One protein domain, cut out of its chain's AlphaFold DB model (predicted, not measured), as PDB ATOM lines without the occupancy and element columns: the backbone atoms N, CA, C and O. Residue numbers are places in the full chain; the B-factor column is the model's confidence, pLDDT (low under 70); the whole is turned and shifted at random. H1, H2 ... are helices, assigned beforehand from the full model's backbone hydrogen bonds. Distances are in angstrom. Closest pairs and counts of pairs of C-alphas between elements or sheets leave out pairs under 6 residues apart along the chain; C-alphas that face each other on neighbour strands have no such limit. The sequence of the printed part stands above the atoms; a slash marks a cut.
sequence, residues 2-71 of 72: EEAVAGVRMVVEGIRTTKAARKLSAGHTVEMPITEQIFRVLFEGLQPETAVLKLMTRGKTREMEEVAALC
ATOM      1  N   GLU A   2     334.559 173.184 183.112       51.16
ATOM      2  CA  GLU A   2     334.088 174.289 182.256       51.16
ATOM      3  C   GLU A   2     334.182 173.983 180.747       51.16
ATOM      4  O   GLU A   2     333.250 174.277 180.006       51.16
ATOM      5  N   GLU A   3     335.224 173.280 180.289       50.94
ATOM      6  CA  GLU A   3     335.391 172.943 178.861       50.94
ATOM      7  C   GLU A   3     334.378 171.909 178.333       50.94
ATOM      8  O   GLU A   3     333.932 172.003 177.191       50.94
ATOM      9  N   ALA A   4     333.941 170.960 179.166       54.28
ATOM     10  CA  ALA A   4     332.948 169.953 178.770       54.28
ATOM     11  C   ALA A   4     331.535 170.547 178.621       54.28
ATOM     12  O   ALA A   4     330.732 170.064 177.827       54.28
ATOM     13  N   VAL A   5     331.242 171.617 179.368       52.09
ATOM     14  CA  VAL A   5     329.971 172.353 179.288       52.09
ATOM     15  C   VAL A   5     329.971 173.318 178.097       52.09
ATOM     16  O   VAL A   5     328.927 173.543 177.496       52.09
ATOM     17  N   ALA A   6     331.134 173.851 177.706       52.66
ATOM     18  CA  ALA A   6     331.245 174.807 176.603       52.66
ATOM     19  C   ALA A   6     331.003 174.185 175.211       52.66
ATOM     20  O   ALA A   6     330.508 174.871 174.317       52.66
ATOM     21  N   GLY A   7     331.311 172.896 175.020       46.88
ATOM     22  CA  GLY A   7     331.105 172.197 173.741       46.88
ATOM     23  C   GLY A   7     329.671 171.706 173.503       46.88
ATOM     24  O   GLY A   7     329.253 171.531 172.359       46.88
ATOM     25  N   VAL A   8     328.891 171.511 174.569       46.66
ATOM     26  CA  VAL A   8     327.528 170.980 174.494       46.66
ATOM     27  C   VAL A   8     326.563 172.089 174.885       46.66
ATOM     28  O   VAL A   8     326.319 172.356 176.055       46.66
ATOM     29  N   ARG A   9     325.974 172.736 173.876       39.09
ATOM     30  CA  ARG A   9     324.954 173.793 174.003       39.09
ATOM     31  C   ARG A   9     323.592 173.249 174.477       39.09
ATOM     32  O   ARG A   9     322.541 173.702 174.036       39.09
ATOM     33  N   MET A  10     323.618 172.245 175.345       44.19
ATOM     34  CA  MET A  10     322.478 171.600 175.972       44.19
ATOM     35  C   MET A  10     322.679 171.796 177.468       44.19
ATOM     36  O   MET A  10     323.738 171.467 178.001       44.19
ATOM     37  N   VAL A  11     321.689 172.375 178.149       45.66
ATOM     38  CA  VAL A  11     321.672 172.393 179.615       45.66
ATOM     39  C   VAL A  11     321.945 170.961 180.059       45.66
ATOM     40  O   VAL A  11     321.190 170.069 179.689       45.66
ATOM     41  N   VAL A  12     323.045 170.718 180.775       58.25
ATOM     42  CA  VAL A  12     323.381 169.370 181.245       58.25
ATOM     43  C   VAL A  12     322.381 169.018 182.350       58.25
ATOM     44  O   VAL A  12     322.662 169.174 183.539       58.25
ATOM     45  N   GLU A  13     321.169 168.615 181.957       63.34
ATOM     46  CA  GLU A  13     320.049 168.288 182.846       63.34
ATOM     47  C   GLU A  13     320.473 167.265 183.895       63.34
ATOM     48  O   GLU A  13     320.077 167.375 185.053       63.34
ATOM     49  N   GLY A  14     321.384 166.358 183.524       65.44
ATOM     50  CA  GLY A  14     321.980 165.367 184.413       65.44
ATOM     51  C   GLY A  14     322.515 165.949 185.725       65.44
ATOM     52  O   GLY A  14     322.256 165.378 186.774       65.44
ATOM     53  N   ILE A  15     323.157 167.125 185.723       75.69
ATOM     54  CA  ILE A  15     323.715 167.724 186.954       75.69
ATOM     55  C   ILE A  15     322.593 168.114 187.929       75.69
ATOM     56  O   ILE A  15     322.663 167.843 189.131       75.69
ATOM     57  N   ARG A  16     321.526 168.738 187.420       77.19
ATOM     58  CA  ARG A  16     320.383 169.165 188.241       77.19
ATOM     59  C   ARG A  16     319.554 167.961 188.690       77.19
ATOM     60  O   ARG A  16     319.182 167.884 189.862       77.19
ATOM     61  N   THR A  17     319.336 167.007 187.790       82.44
ATOM     62  CA  THR A  17     318.579 165.781 188.046       82.44
ATOM     63  C   THR A  17     319.269 164.897 189.076       82.44
ATOM     64  O   THR A  17     318.609 164.451 190.009       82.44
ATOM     65  N   THR A  18     320.592 164.714 189.014       84.56
ATOM     66  CA  THR A  18     321.338 163.957 190.036       84.56
ATOM     67  C   THR A  18     321.178 164.576 191.424       84.56
ATOM     68  O   THR A  18     320.960 163.859 192.400       84.56
ATOM     69  N   LYS A  19     321.226 165.911 191.531       84.44
ATOM     70  CA  LYS A  19     321.026 166.609 192.810       84.44
ATOM     71  C   LYS A  19     319.604 166.425 193.353       84.44
ATOM     72  O   LYS A  19     319.439 166.202 194.551       84.44
ATOM     73  N   ALA A  20     318.592 166.499 192.488       85.69
ATOM     74  CA  ALA A  20     317.199 166.262 192.867       85.69
ATOM     75  C   ALA A  20     316.957 164.799 193.277       85.69
ATOM     76  O   ALA A  20     316.376 164.553 194.330       85.69
ATOM     77  N   ALA A  21     317.473 163.843 192.503       86.12
ATOM     78  CA  ALA A  21     317.346 162.413 192.758       86.12
ATOM     79  C   ALA A  21     317.999 161.999 194.086       86.12
ATOM     80  O   ALA A  21     317.376 161.294 194.871       86.12
ATOM     81  N   ARG A  22     319.202 162.508 194.397       89.25
ATOM     82  CA  ARG A  22     319.868 162.272 195.691       89.25
ATOM     83  C   ARG A  22     319.085 162.865 196.867       89.25
ATOM     84  O   ARG A  22     319.009 162.277 197.940       89.25
ATOM     85  N   LYS A  23     318.489 164.048 196.679       88.75
ATOM     86  CA  LYS A  23     317.647 164.673 197.710       88.75
ATOM     87  C   LYS A  23     316.367 163.867 197.952       88.75
ATOM     88  O   LYS A  23     315.970 163.702 199.100       88.75
ATOM     89  N   LEU A  24     315.750 163.362 196.884       90.31
ATOM     90  CA  LEU A  24     314.574 162.499 196.956       90.31
ATOM     91  C   LEU A  24     314.911 161.191 197.686       90.31
ATOM     92  O   LEU A  24     314.246 160.844 198.655       90.31
ATOM     93  N   SER A  25     315.988 160.510 197.287       88.81
ATOM     94  CA  SER A  25     316.398 159.244 197.900       88.81
ATOM     95  C   SER A  25     316.691 159.399 199.395       88.81
ATOM     96  O   SER A  25     316.241 158.582 200.193       88.81
ATOM     97  N   ALA A  26     317.351 160.495 199.790       86.50
ATOM     98  CA  ALA A  26     317.592 160.822 201.193       86.50
ATOM     99  C   ALA A  26     316.291 161.068 201.979       86.50
ATOM    100  O   ALA A  26     316.174 160.621 203.115       86.50
ATOM    101  N   GLY A  27     315.305 161.744 201.380       89.31
ATOM    102  CA  GLY A  27     314.006 161.996 202.016       89.31
ATOM    103  C   GLY A  27     313.143 160.742 202.177       89.31
ATOM    104  O   GLY A  27     312.374 160.646 203.129       89.31
ATOM    105  N   HIS A  28     313.291 159.771 201.277       88.94
ATOM    106  CA  HIS A  28     312.551 158.509 201.309       88.94
ATOM    107  C   HIS A  28     313.327 157.358 201.969       88.94
ATOM    108  O   HIS A  28     312.820 156.243 202.021       88.94
ATOM    109  N   THR A  29     314.536 157.609 202.490       86.38
ATOM    110  CA  THR A  29     315.434 156.575 203.049       86.38
ATOM    111  C   THR A  29     315.673 155.416 202.063       86.38
ATOM    112  O   THR A  29     315.778 154.256 202.449       86.38
ATOM    113  N   VAL A  30     315.741 155.727 200.764       88.06
ATOM    114  CA  VAL A  30     315.999 154.749 199.699       88.06
ATOM    115  C   VAL A  30     317.484 154.761 199.363       88.06
ATOM    116  O   VAL A  30     318.061 155.811 199.067       88.06
ATOM    117  N   GLU A  31     318.106 153.586 199.373       84.06
ATOM    118  CA  GLU A  31     319.503 153.449 198.979       84.06
ATOM    119  C   GLU A  31     319.637 153.582 197.453       84.06
ATOM    120  O   GLU A  31     319.126 152.768 196.688       84.06
ATOM    121  N   MET A  32     320.341 154.622 196.997       89.75
ATOM    122  CA  MET A  32     320.624 154.851 195.575       89.75
ATOM    123  C   MET A  32     322.134 154.972 195.330       89.75
ATOM    124  O   MET A  32     322.652 156.066 195.093       89.75
ATOM    125  N   PRO A  33     322.869 153.848 195.377       87.44
ATOM    126  CA  PRO A  33     324.331 153.840 195.394       87.44
ATOM    127  C   PRO A  33     324.956 154.421 194.120       87.44
ATOM    128  O   PRO A  33     325.976 155.105 194.196       87.44
ATOM    129  N   ILE A  34     324.329 154.215 192.956       90.12
ATOM    130  CA  ILE A  34     324.784 154.786 191.677       90.12
ATOM    131  C   ILE A  34     324.639 156.311 191.695       90.12
ATOM    132  O   ILE A  34     325.596 157.033 191.426       90.12
ATOM    133  N   THR A  35     323.459 156.814 192.055       90.25
ATOM    134  CA  THR A  35     323.183 158.255 192.112       90.25
ATOM    135  C   THR A  35     324.049 158.962 193.146       90.25
ATOM    136  O   THR A  35     324.521 160.063 192.878       90.25
ATOM    137  N   GLU A  36     324.313 158.321 194.284       89.69
ATOM    138  CA  GLU A  36     325.230 158.840 195.296       89.69
ATOM    139  C   GLU A  36     326.659 158.936 194.745       89.69
ATOM    140  O   GLU A  36     327.282 159.986 194.861       89.69
ATOM    141  N   GLN A  37     327.175 157.903 194.070       91.06
ATOM    142  CA  GLN A  37     328.509 157.986 193.464       91.06
ATOM    143  C   GLN A  37     328.597 159.069 192.378       91.06
ATOM    144  O   GLN A  37     329.569 159.823 192.357       91.06
ATOM    145  N   ILE A  38     327.576 159.217 191.527       89.69
ATOM    146  CA  ILE A  38     327.526 160.290 190.518       89.69
ATOM    147  C   ILE A  38     327.494 161.665 191.199       89.69
ATOM    148  O   ILE A  38     328.206 162.576 190.779       89.69
ATOM    149  N   PHE A  39     326.721 161.822 192.278       90.00
ATOM    150  CA  PHE A  39     326.687 163.062 193.052       90.00
ATOM    151  C   PHE A  39     328.076 163.415 193.604       90.00
ATOM    152  O   PHE A  39     328.517 164.552 193.470       90.00
ATOM    153  N   ARG A  40     328.807 162.440 194.151       89.44
ATOM    154  CA  ARG A  40     330.159 162.661 194.688       89.44
ATOM    155  C   ARG A  40     331.172 163.051 193.616       89.44
ATOM    156  O   ARG A  40     332.012 163.912 193.854       89.44
ATOM    157  N   VAL A  41     331.083 162.461 192.426       89.81
ATOM    158  CA  VAL A  41     331.952 162.836 191.298       89.81
ATOM    159  C   VAL A  41     331.653 164.263 190.832       89.81
ATOM    160  O   VAL A  41     332.573 165.047 190.618       89.81
ATOM    161  N   LEU A  42     330.371 164.622 190.712       86.19
ATOM    162  CA  LEU A  42     329.951 165.923 190.186       86.19
ATOM    163  C   LEU A  42     330.089 167.080 191.187       86.19
ATOM    164  O   LEU A  42     330.323 168.209 190.764       86.19
ATOM    165  N   PHE A  43     329.908 166.825 192.487       87.00
ATOM    166  CA  PHE A  43     329.807 167.876 193.509       87.00
ATOM    167  C   PHE A  43     330.853 167.789 194.622       87.00
ATOM    168  O   PHE A  43     331.098 168.794 195.282       87.00
ATOM    169  N   GLU A  44     331.475 166.629 194.839       87.81
ATOM    170  CA  GLU A  44     332.468 166.420 195.907       87.81
ATOM    171  C   GLU A  44     333.885 166.178 195.357       87.81
ATOM    172  O   GLU A  44     334.816 165.949 196.123       87.81
ATOM    173  N   GLY A  45     334.067 166.237 194.031       86.75
ATOM    174  CA  GLY A  45     335.371 166.073 193.383       86.75
ATOM    175  C   GLY A  45     335.935 164.652 193.461       86.75
ATOM    176  O   GLY A  45     337.137 164.457 193.286       86.75
ATOM    177  N   LEU A  46     335.091 163.649 193.730       89.31
ATOM    178  CA  LEU A  46     335.516 162.252 193.735       89.31
ATOM    179  C   LEU A  46     335.990 161.847 192.331       89.31
ATOM    180  O   LEU A  46     335.301 162.091 191.342       89.31
ATOM    181  N   GLN A  47     337.139 161.178 192.238       92.38
ATOM    182  CA  GLN A  47     337.610 160.665 190.952       92.38
ATOM    183  C   GLN A  47     336.638 159.597 190.409       92.38
ATOM    184  O   GLN A  47     336.268 158.687 191.162       92.38
ATOM    185  N   PRO A  48     336.244 159.655 189.119       88.69
ATOM    186  CA  PRO A  48     335.314 158.694 188.519       88.69
ATOM    187  C   PRO A  48     335.750 157.236 188.696       88.69
ATOM    188  O   PRO A  48     334.933 156.378 189.016       88.69
ATOM    189  N   GLU A  49     337.047 156.964 188.574       90.31
ATOM    190  CA  GLU A  49     337.643 155.635 188.766       90.31
ATOM    191  C   GLU A  49     337.401 155.103 190.184       90.31
ATOM    192  O   GLU A  49     336.997 153.956 190.373       90.31
ATOM    193  N   THR A  50     337.557 155.968 191.191       89.62
ATOM    194  CA  THR A  50     337.276 155.626 192.589       89.62
ATOM    195  C   THR A  50     335.784 155.387 192.811       89.62
ATOM    196  O   THR A  50     335.401 154.493 193.564       89.62
ATOM    197  N   ALA A  51     334.925 156.176 192.166       89.12
ATOM    198  CA  ALA A  51     333.477 156.022 192.251       89.12
ATOM    199  C   ALA A  51     333.018 154.674 191.668       89.12
ATOM    200  O   ALA A  51     332.237 153.959 192.294       89.12
ATOM    201  N   VAL A  52     333.568 154.284 190.514       89.56
ATOM    202  CA  VAL A  52     333.329 152.973 189.899       89.56
ATOM    203  C   VAL A  52     333.859 151.852 190.791       89.56
ATOM    204  O   VAL A  52     333.124 150.908 191.070       89.56
ATOM    205  N   LEU A  53     335.082 151.972 191.316       90.50
ATOM    206  CA  LEU A  53     335.648 150.971 192.223       90.50
ATOM    207  C   LEU A  53     334.760 150.759 193.457       90.50
ATOM    208  O   LEU A  53     334.508 149.621 193.845       90.50
ATOM    209  N   LYS A  54     334.224 151.834 194.043       87.56
ATOM    210  CA  LYS A  54     333.289 151.762 195.178       87.56
ATOM    211  C   LYS A  54     331.975 151.066 194.826       87.56
ATOM    212  O   LYS A  54     331.416 150.382 195.677       87.56
ATOM    213  N   LEU A  55     331.482 151.214 193.596       88.00
ATOM    214  CA  LEU A  55     330.295 150.487 193.133       88.00
ATOM    215  C   LEU A  55     330.586 149.000 192.942       88.00
ATOM    216  O   LEU A  55     329.769 148.173 193.329       88.00
ATOM    217  N   MET A  56     331.742 148.670 192.367       86.31
ATOM    218  CA  MET A  56     332.124 147.287 192.061       86.31
ATOM    219  C   MET A  56     332.555 146.494 193.299       86.31
ATOM    220  O   MET A  56     332.410 145.278 193.333       86.31
ATOM    221  N   THR A  57     333.069 147.177 194.324       85.38
ATOM    222  CA  THR A  57     333.452 146.577 195.616       85.38
ATOM    223  C   THR A  57     332.341 146.655 196.664       85.38
ATOM    224  O   THR A  57     332.540 146.235 197.806       85.38
ATOM    225  N   ARG A  58     331.161 147.177 196.298       78.12
ATOM    226  CA  ARG A  58     329.994 147.206 197.183       78.12
ATOM    227  C   ARG A  58     329.612 145.779 197.581       78.12
ATOM    228  O   ARG A  58     329.656 144.861 196.761       78.12
ATOM    229  N   GLY A  59     329.199 145.601 198.837       71.19
ATOM    230  CA  GLY A  59     328.590 144.350 199.289       71.19
ATOM    231  C   GLY A  59     327.414 143.964 198.390       71.19
ATOM    232  O   GLY A  59     326.685 144.834 197.905       71.19
ATOM    233  N   LYS A  60     327.248 142.659 198.142       66.31
ATOM    234  CA  LYS A  60     326.145 142.148 197.322       66.31
ATOM    235  C   LYS A  60     324.821 142.632 197.914       66.31
ATOM    236  O   LYS A  60     324.539 142.355 199.079       66.31
ATOM    237  N   THR A  61     324.009 143.325 197.121       60.44
ATOM    238  CA  THR A  61     322.599 143.508 197.468       60.44
ATOM    239  C   THR A  61     321.938 142.129 197.453       60.44
ATOM    240  O   THR A  61     322.239 141.307 196.583       60.44
ATOM    241  N   ARG A  62     321.052 141.846 198.413       58.72
ATOM    242  CA  ARG A  62     320.239 140.617 198.447       58.72
ATOM    243  C   ARG A  62     319.152 140.666 197.364       58.72
ATOM    244  O   ARG A  62     317.973 140.657 197.665       58.72
ATOM    245  N   GLU A  63     319.544 140.756 196.099       59.12
ATOM    246  CA  GLU A  63     318.611 140.749 194.961       59.12
ATOM    247  C   GLU A  63     318.228 139.313 194.555       59.12
ATOM    248  O   GLU A  63     317.124 139.077 194.079       59.12
ATOM    249  N   MET A  64     319.107 138.327 194.790       56.91
ATOM    250  CA  MET A  64     318.889 136.926 194.389       56.91
ATOM    251  C   MET A  64     318.203 136.043 195.445       56.91
ATOM    252  O   MET A  64     317.726 134.968 195.092       56.91
ATOM    253  N   GLU A  65     318.160 136.438 196.722       53.16
ATOM    254  CA  GLU A  65     317.556 135.591 197.766       53.16
ATOM    255  C   GLU A  65     316.021 135.588 197.698       53.16
ATOM    256  O   GLU A  65     315.413 134.538 197.884       53.16
ATOM    257  N   GLU A  66     315.391 136.714 197.348       51.47
ATOM    258  CA  GLU A  66     313.928 136.795 197.203       51.47
ATOM    259  C   GLU A  66     313.421 136.039 195.966       51.47
ATOM    260  O   GLU A  66     312.387 135.378 196.022       51.47
ATOM    261  N   VAL A  67     314.177 136.062 194.860       55.66
ATOM    262  CA  VAL A  67     313.815 135.340 193.625       55.66
ATOM    263  C   VAL A  67     314.052 133.833 193.768       55.66
ATOM    264  O   VAL A  67     313.279 133.037 193.242       55.66
ATOM    265  N   ALA A  68     315.083 133.420 194.514       53.16
ATOM    266  CA  ALA A  68     315.337 132.008 194.803       53.16
ATOM    267  C   ALA A  68     314.305 131.409 195.779       53.16
ATOM    268  O   ALA A  68     313.945 130.243 195.633       53.16
ATOM    269  N   ALA A  69     313.797 132.197 196.733       52.53
ATOM    270  CA  ALA A  69     312.788 131.756 197.699       52.53
ATOM    271  C   ALA A  69     311.377 131.581 197.101       52.53
ATOM    272  O   ALA A  69     310.549 130.906 197.701       52.53
ATOM    273  N   LEU A  70     311.102 132.161 195.927       55.47
ATOM    274  CA  LEU A  70     309.834 132.002 195.198       55.47
ATOM    275  C   LEU A  70     309.796 130.757 194.290       55.47
ATOM    276  O   LEU A  70     308.748 130.458 193.720       55.47
ATOM    277  N   CYS A  71     310.919 130.044 194.144       45.12
ATOM    278  CA  CYS A  71     311.050 128.841 193.313       45.12
ATOM    279  C   CYS A  71     311.198 127.534 194.123       45.12
ATOM    280  O   CYS A  71     311.700 126.543 193.587       45.12
TER     281      CYS A  71
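What this domain is: This is residues 2 to 71 of the 72 residues of a protein of Firmicutes bacterium ADurb.Bin456 (UniProt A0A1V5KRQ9). Three helices make a small body, with H3 in the middle: it folds back into H4 as a helical hairpin, and H2 crosses its other side steeply. From this body the two ends of the printed part stick out at opposite ends, residues 5 to 11 on the side of the short H1 and residues 59 to 71 with the short H5, and these arms make the length. The printed part has 70 residues with five named helices, H1 to H5 in that order along the chain, and no named strand; the class is all helix. It is loose, with a radius of gyration of the C-alphas of 15.9 A, and spans 53 by 25 by 20 A.

How they stand to each other: The longest helix, H2, residues 13 to 27, touches H3, residues 33 to 43. Their closest C-alphas, those of Thr 18 and Phe 39, are 6.2 A apart. The two helices stand at a steep tilt of 55 degrees, opposite ways. H3 also touches H4, residues 48 to 56, with the C-alphas of Gln 37 and Ala 51 closest at 5.5 A. H3 and H4 are a hairpin, at a shallow tilt of 14 degrees, opposite ways. H2 and H4 are apart. H1, residues 2 to 7, and H5, residues 64 to 69, touch no helix. In H2, H3, H4 and H5 every O i to N i+4 pair is within hydrogen-bond range; in H1 it is 1 of 2, beside 2 of 3 O i to N i+3 pairs.

Where its parts are: H2 is 21.1 A long from C-alpha 13 at (320.049, 168.288, 182.846) to C-alpha 27 at (314.006, 161.996, 202.016). H3, from Pro 33 to Phe 43, measures 15.2 A between its first and last C-alphas, and H4, from Pro 48 to Met 56, measures 12.4 A. H1, 9.3 A long, begins with C-alpha 2 at (334.088, 174.289, 182.256). H5, 8.7 A long, ends with C-alpha 69 at (312.788, 131.756, 197.699).

The domain as a whole: The two C-alphas farthest apart are those of Ala 6 and Cys 71, at 52.9 A. Without the stretches that stand free, residues 5 to 11 and 59 to 71, the body has 50 residues and spans 34 by 28 by 14 A. The printed part has no cut. The links H1 to H2, H2 to H3 and H3 to H4 are tight, H4 to H5 is short, and no link is long. The mean pLDDT of the printed part is 75.1, and 25 residues of this predicted model are under 70, namely residues 2 to 14 and 60 to 71.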